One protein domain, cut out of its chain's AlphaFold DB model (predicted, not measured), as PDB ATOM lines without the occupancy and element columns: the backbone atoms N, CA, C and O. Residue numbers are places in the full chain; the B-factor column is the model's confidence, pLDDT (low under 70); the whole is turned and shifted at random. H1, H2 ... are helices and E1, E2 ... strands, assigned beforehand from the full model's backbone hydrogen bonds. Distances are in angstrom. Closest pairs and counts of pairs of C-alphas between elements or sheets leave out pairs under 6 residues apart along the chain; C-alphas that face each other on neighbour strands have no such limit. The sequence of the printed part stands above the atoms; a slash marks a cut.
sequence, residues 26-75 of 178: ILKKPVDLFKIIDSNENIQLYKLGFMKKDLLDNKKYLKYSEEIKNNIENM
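Overview. This is residues 26 to 75 of the 178 residues of an uncharacterized protein of viral metagenome (UniProt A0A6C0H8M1). Three short helices, H1, H2 and H3, and the three-residue strand E1 make a small rounded cluster in which no helix packs on another: H2 is near the first residue of H1, H3 takes another side, and links join the parts. The opening residues 26 to 27 pair side by side with residues 47 to 48 of E1, parallel. The printed part has 50 residues, in the order H1, E1, H2, H3, and its class is mostly helix. It is compact, with a radius of gyration of the C-alphas of 9.8 A, and spans 24 by 21 by 18 A.

Arrangement. Start at residue 26 and go on to H1, residues 30 to 38. Next comes E1, residues 46 to 48, which pairs with no named strand; its closest C-alphas with H1, those of Leu 33 and Leu 48, are 7.9 A apart. At H2, residues 52 to 56, look back to H1: the two are close but not clearly touching, with the C-alphas of Pro 30 and Leu 55 closest at 6.1 A. Last you reach H3, residues 66 to 73, which is apart from H1, but only just, at 8.2 A; it is also apart from E1 and H2. In H1, H2 and H3 every O i to N i+4 pair is within hydrogen-bond range.

Along the chain. Find C-alpha 30 at (22.736, 17.837, -8.019); from there H1 runs 12.5 A to C-alpha 38. E1 begins at C-alpha 46, at (26.159, 28.860, -4.229), and is 6.9 A long. H2 measures 6.5 A from C-alpha 52 to C-alpha 56. H3 covers 10.3 A and ends at C-alpha 73, at (33.899, 19.336, -1.516).

Size, cuts and confidence. The two C-alphas farthest apart, those of Leu 45 and Lys 59, are 24.5 A apart. The printed part has no cut. The link from E1 to H2 is tight; those from H1 to E1 and from H2 to H3 are short. The mean pLDDT of the printed part is 79.4, and no printed residue is under 70.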
ATOM      1  N   ILE A  26      20.843  28.746  -2.872       78.56
ATOM      2  CA  ILE A  26      20.723  27.321  -2.540       78.56
ATOM      3  C   ILE A  26      20.388  26.495  -3.789       78.56
ATOM      4  O   ILE A  26      19.351  26.684  -4.431       78.56
ATOM      5  N   LEU A  27      21.227  25.501  -4.083       81.75
ATOM      6  CA  LEU A  27      21.009  24.508  -5.129       81.75
ATOM      7  C   LEU A  27      20.248  23.310  -4.569       81.75
ATOM      8  O   LEU A  27      20.784  22.531  -3.788       81.75
ATOM      9  N   LYS A  28      18.997  23.133  -4.999       80.56
ATOM     10  CA  LYS A  28      18.108  22.076  -4.481       80.56
ATOM     11  C   LYS A  28      18.395  20.684  -5.048       80.56
ATOM     12  O   LYS A  28      17.936  19.696  -4.485       80.56
ATOM     13  N   LYS A  29      19.085  20.583  -6.189       82.62
ATOM     14  CA  LYS A  29      19.353  19.306  -6.870       82.62
ATOM     15  C   LYS A  29      20.796  19.233  -7.383       82.62
ATOM     16  O   LYS A  29      21.299  20.239  -7.884       82.62
ATOM     17  N   PRO A  30      21.413  18.033  -7.417       80.81
ATOM     18  CA  PRO A  30      22.736  17.837  -8.019       80.81
ATOM     19  C   PRO A  30      22.809  18.268  -9.490       80.81
ATOM     20  O   PRO A  30      23.847  18.709  -9.968       80.81
ATOM     21  N   VAL A  31      21.691  18.169 -10.219       83.25
ATOM     22  CA  VAL A  31      21.607  18.567 -11.634       83.25
ATOM     23  C   VAL A  31      21.922  20.048 -11.832       83.25
ATOM     24  O   VAL A  31      22.545  20.402 -12.828       83.25
ATOM     25  N   ASP A  32      21.504  20.897 -10.896       82.38
ATOM     26  CA  ASP A  32      21.700  22.342 -11.000       82.38
ATOM     27  C   ASP A  32      23.146  22.730 -10.663       82.38
ATOM     28  O   ASP A  32      23.696  23.618 -11.304       82.38
ATOM     29  N   LEU A  33      23.807  21.973  -9.779       82.75
ATOM     30  CA  LEU A  33      25.251  22.086  -9.554       82.75
ATOM     31  C   LEU A  33      26.047  21.794 -10.833       82.75
ATOM     32  O   LEU A  33      26.944  22.553 -11.188       82.75
ATOM     33  N   PHE A  34      25.708  20.722 -11.556       81.69
ATOM     34  CA  PHE A  34      26.429  20.386 -12.788       81.69
ATOM     35  C   PHE A  34      26.271  21.456 -13.866       81.69
ATOM     36  O   PHE A  34      27.227  21.732 -14.574       81.69
ATOM     37  N   LYS A  35      25.103  22.106 -13.959       83.44
ATOM     38  CA  LYS A  35      24.908  23.214 -14.906       83.44
ATOM     39  C   LYS A  35      25.840  24.392 -14.623       83.44
ATOM     40  O   LYS A  35      26.351  24.956 -15.575       83.44
ATOM     41  N   ILE A  36      26.059  24.719 -13.349       82.06
ATOM     42  CA  ILE A  36      26.916  25.833 -12.904       82.06
ATOM     43  C   ILE A  36      28.393  25.533 -13.171       82.06
ATOM     44  O   ILE A  36      29.151  26.404 -13.593       82.06
ATOM     45  N   ILE A  37      28.801  24.280 -12.958       81.12
ATOM     46  CA  ILE A  37      30.160  23.824 -13.270       81.12
ATOM     47  C   ILE A  37      30.382  23.839 -14.784       81.12
ATOM     48  O   ILE A  37      31.394  24.354 -15.251       81.12
ATOM     49  N   ASP A  38      29.424  23.311 -15.549       81.50
ATOM     50  CA  ASP A  38      29.496  23.269 -17.009       81.50
ATOM     51  C   ASP A  38      29.426  24.688 -17.626       81.50
ATOM     52  O   ASP A  38      29.989  24.908 -18.698       81.50
ATOM     53  N   SER A  39      28.782  25.661 -16.958       80.31
ATOM     54  CA  SER A  39      28.736  27.078 -17.370       80.31
ATOM     55  C   SER A  39      29.920  27.922 -16.874       80.31
ATOM     56  O   SER A  39      30.025  29.090 -17.249       80.31
ATOM     57  N   ASN A  40      30.841  27.335 -16.098       75.81
ATOM     58  CA  ASN A  40      32.013  27.997 -15.514       75.81
ATOM     59  C   ASN A  40      31.662  29.238 -14.665       75.81
ATOM     60  O   ASN A  40      32.395  30.229 -14.631       75.81
ATOM     61  N   GLU A  41      30.510  29.196 -14.000       76.56
ATOM     62  CA  GLU A  41      30.055  30.250 -13.098       76.56
ATOM     63  C   GLU A  41      30.803  30.222 -11.756       76.56
ATOM     64  O   GLU A  41      31.387  29.213 -11.357       76.56
ATOM     65  N   ASN A  42      30.778  31.340 -11.019       76.56
ATOM     66  CA  ASN A  42      31.453  31.427  -9.726       76.56
ATOM     67  C   ASN A  42      30.751  30.562  -8.660       76.56
ATOM     68  O   ASN A  42      29.761  30.955  -8.045       76.56
ATOM     69  N   ILE A  43      31.340  29.395  -8.413       74.19
ATOM     70  CA  ILE A  43      30.932  28.352  -7.463       74.19
ATOM     71  C   ILE A  43      30.764  28.893  -6.024       74.19
ATOM     72  O   ILE A  43      29.946  28.378  -5.264       74.19
ATOM     73  N   GLN A  44      31.468  29.967  -5.639       73.50
ATOM     74  CA  GLN A  44      31.430  30.524  -4.274       73.50
ATOM     75  C   GLN A  44      30.104  31.207  -3.901       73.50
ATOM     76  O   GLN A  44      29.829  31.400  -2.714       73.50
ATOM     77  N   LEU A  45      29.282  31.559  -4.896       77.75
ATOM     78  CA  LEU A  45      27.979  32.206  -4.704       77.75
ATOM     79  C   LEU A  45      26.863  31.218  -4.331       77.75
ATOM     80  O   LEU A  45      25.747  31.639  -4.022       77.75
ATOM     81  N   TYR A  46      27.153  29.916  -4.357       78.12
ATOM     82  CA  TYR A  46      26.159  28.860  -4.229       78.12
ATOM     83  C   TYR A  46      26.377  27.998  -2.979       78.12
ATOM     84  O   TYR A  46      27.505  27.792  -2.525       78.12
ATOM     85  N   LYS A  47      25.284  27.445  -2.444       81.88
ATOM     86  CA  LYS A  47      25.287  26.390  -1.420       81.88
ATOM     87  C   LYS A  47      24.606  25.131  -1.919       81.88
ATOM     88  O   LYS A  47      23.684  25.194  -2.731       81.88
ATOM     89  N   LEU A  48      25.014  23.986  -1.381       81.31
ATOM     90  CA  LEU A  48      24.407  22.697  -1.709       81.31
ATOM     91  C   LEU A  48      23.252  22.392  -0.746       81.31
ATOM     92  O   LEU A  48      23.489  22.125   0.426       81.31
ATOM     93  N   GLY A  49      22.016  22.403  -1.243       78.31
ATOM     94  CA  GLY A  49      20.795  22.071  -0.493       78.31
ATOM     95  C   GLY A  49      20.387  20.594  -0.580       78.31
ATOM     96  O   GLY A  49      19.228  20.257  -0.355       78.31
ATOM     97  N   PHE A  50      21.305  19.708  -0.969       79.88
ATOM     98  CA  PHE A  50      21.082  18.263  -1.100       79.88
ATOM     99  C   PHE A  50      22.185  17.474  -0.387       79.88
ATOM    100  O   PHE A  50      23.260  18.001  -0.097       79.88
ATOM    101  N   MET A  51      21.931  16.198  -0.086       75.94
ATOM    102  CA  MET A  51      22.872  15.385   0.682       75.94
ATOM    103  C   MET A  51      24.106  15.008  -0.148       75.94
ATOM    104  O   MET A  51      24.001  14.674  -1.326       75.94
ATOM    105  N   LYS A  52      25.281  14.940   0.499       79.38
ATOM    106  CA  LYS A  52      26.528  14.457  -0.133       79.38
ATOM    107  C   LYS A  52      26.366  13.061  -0.755       79.38
ATOM    108  O   LYS A  52      26.982  12.764  -1.774       79.38
ATOM    109  N   LYS A  53      25.506  12.213  -0.183       78.62
ATOM    110  CA  LYS A  53      25.205  10.879  -0.719       78.62
ATOM    111  C   LYS A  53      24.603  10.937  -2.131       78.62
ATOM    112  O   LYS A  53      25.079  10.235  -3.016       78.62
ATOM    113  N   ASP A  54      23.664  11.855  -2.366       78.94
ATOM    114  CA  ASP A  54      22.999  12.035  -3.666       78.94
ATOM    115  C   ASP A  54      23.969  12.502  -4.765       78.94
ATOM    116  O   ASP A  54      23.740  12.286  -5.958       78.94
ATOM    117  N   LEU A  55      25.064  13.153  -4.363       82.00
ATOM    118  CA  LEU A  55      26.146  13.567  -5.251       82.00
ATOM    119  C   LEU A  55      27.049  12.386  -5.633       82.00
ATOM    120  O   LEU A  55      27.367  12.216  -6.809       82.00
ATOM    121  N   LEU A  56      27.432  11.565  -4.649       78.81
ATOM    122  CA  LEU A  56      28.306  10.402  -4.841       78.81
ATOM    123  C   LEU A  56      27.659   9.326  -5.722       78.81
ATOM    124  O   LEU A  56      28.343   8.714  -6.540       78.81
ATOM    125  N   ASP A  57      26.340   9.165  -5.623       80.69
ATOM    126  CA  ASP A  57      25.573   8.213  -6.433       80.69
ATOM    127  C   ASP A  57      25.384   8.688  -7.895       80.69
ATOM    128  O   ASP A  57      24.876   7.956  -8.754       80.69
ATOM    129  N   ASN A  58      25.806   9.915  -8.230       81.19
ATOM    130  CA  ASN A  58      25.593  10.492  -9.550       81.19
ATOM    131  C   ASN A  58      26.694  10.123 -10.564       81.19
ATOM    132  O   ASN A  58      27.862  10.495 -10.436       81.19
ATOM    133  N   LYS A  59      26.291   9.497 -11.679       79.44
ATOM    134  CA  LYS A  59      27.192   9.116 -12.785       79.44
ATOM    135  C   LYS A  59      27.968  10.285 -13.406       79.44
ATOM    136  O   LYS A  59      29.024  10.047 -13.984       79.44
ATOM    137  N   LYS A  60      27.448  11.519 -13.353       77.56
ATOM    138  CA  LYS A  60      28.162  12.708 -13.851       77.56
ATOM    139  C   LYS A  60      29.252  13.157 -12.883       77.56
ATOM    140  O   LYS A  60      30.351  13.449 -13.337       77.56
ATOM    141  N   TYR A  61      28.989  13.120 -11.576       78.56
ATOM    142  CA  TYR A  61      29.968  13.484 -10.549       78.56
ATOM    143  C   TYR A  61      31.243  12.633 -10.637       78.56
ATOM    144  O   TYR A  61      32.359  13.149 -10.599       78.56
ATOM    145  N   LEU A  62      31.081  11.325 -10.865       76.19
ATOM    146  CA  LEU A  62      32.201  10.390 -11.008       76.19
ATOM    147  C   LEU A  62      33.141  10.735 -12.177       76.19
ATOM    148  O   LEU A  62      34.336  10.456 -12.077       76.19
ATOM    149  N   LYS A  63      32.626  11.369 -13.241       82.94
ATOM    150  CA  LYS A  63      33.373  11.699 -14.467       82.94
ATOM    151  C   LYS A  63      34.220  12.971 -14.373       82.94
ATOM    152  O   LYS A  63      35.052  13.175 -15.252       82.94
ATOM    153  N   TYR A  64      34.018  13.817 -13.364       81.62
ATOM    154  CA  TYR A  64      34.809  15.040 -13.213       81.62
ATOM    155  C   TYR A  64      36.229  14.753 -12.698       81.62
ATOM    156  O   TYR A  64      36.473  13.752 -12.010       81.62
ATOM    157  N   SER A  65      37.159  15.652 -13.037       82.50
ATOM    158  CA  SER A  65      38.538  15.642 -12.542       82.50
ATOM    159  C   SER A  65      38.590  15.841 -11.021       82.50
ATOM    160  O   SER A  65      37.651  16.358 -10.411       82.50
ATOM    161  N   GLU A  66      39.694  15.426 -10.397       80.31
ATOM    162  CA  GLU A  66      39.906  15.586  -8.950       80.31
ATOM    163  C   GLU A  66      39.858  17.054  -8.507       80.31
ATOM    164  O   GLU A  66      39.336  17.354  -7.442       80.31
ATOM    165  N   GLU A  67      40.299  17.981  -9.356       78.56
ATOM    166  CA  GLU A  67      40.258  19.421  -9.079       78.56
ATOM    167  C   GLU A  67      38.822  19.947  -8.912       78.56
ATOM    168  O   GLU A  67      38.512  20.643  -7.947       78.56
ATOM    169  N   ILE A  68      37.908  19.545  -9.801       77.50
ATOM    170  CA  ILE A  68      36.490  19.928  -9.719       77.50
ATOM    171  C   ILE A  68      35.827  19.264  -8.509       77.50
ATOM    172  O   ILE A  68      35.026  19.894  -7.824       77.50
ATOM    173  N   LYS A  69      36.182  18.011  -8.209       80.31
ATOM    174  CA  LYS A  69      35.686  17.312  -7.016       80.31
ATOM    175  C   LYS A  69      36.117  18.030  -5.739       80.31
ATOM    176  O   LYS A  69      35.259  18.318  -4.914       80.31
ATOM    177  N   ASN A  70      37.385  18.421  -5.629       79.00
ATOM    178  CA  ASN A  70      37.890  19.200  -4.498       79.00
ATOM    179  C   ASN A  70      37.171  20.553  -4.377       79.00
ATOM    180  O   ASN A  70      36.805  20.959  -3.278       79.00
ATOM    181  N   ASN A  71      36.892  21.224  -5.499       78.00
ATOM    182  CA  ASN A  71      36.124  22.473  -5.497       78.00
ATOM    183  C   ASN A  71      34.692  22.282  -4.980       78.00
ATOM    184  O   ASN A  71      34.214  23.120  -4.221       78.00
ATOM    185  N   ILE A  72      34.026  21.180  -5.340       79.19
ATOM    186  CA  ILE A  72      32.682  20.845  -4.846       79.19
ATOM    187  C   ILE A  72      32.718  20.443  -3.368       79.19
ATOM    188  O   ILE A  72      31.822  20.808  -2.611       79.19
ATOM    189  N   GLU A  73      33.741  19.710  -2.926       77.12
ATOM    190  CA  GLU A  73      33.899  19.336  -1.516       77.12
ATOM    191  C   GLU A  73      34.177  20.540  -0.612       77.12
ATOM    192  O   GLU A  73      33.744  20.542   0.540       77.12
ATOM    193  N   ASN A  74      34.818  21.578  -1.152       74.56
ATOM    194  CA  ASN A  74      35.021  22.860  -0.480       74.56
ATOM    195  C   ASN A  74      33.765  23.755  -0.473       74.56
ATOM    196  O   ASN A  74      33.770  24.801   0.182       74.56
ATOM    197  N   MET A  75      32.684  23.386  -1.176       74.50
ATOM    198  CA  MET A  75      31.423  24.131  -1.114       74.50
ATOM    199  C   MET A  75      30.721  23.905   0.224       74.50
ATOM    200  O   MET A  75      30.649  22.795   0.752       74.50
TER     201      MET A  75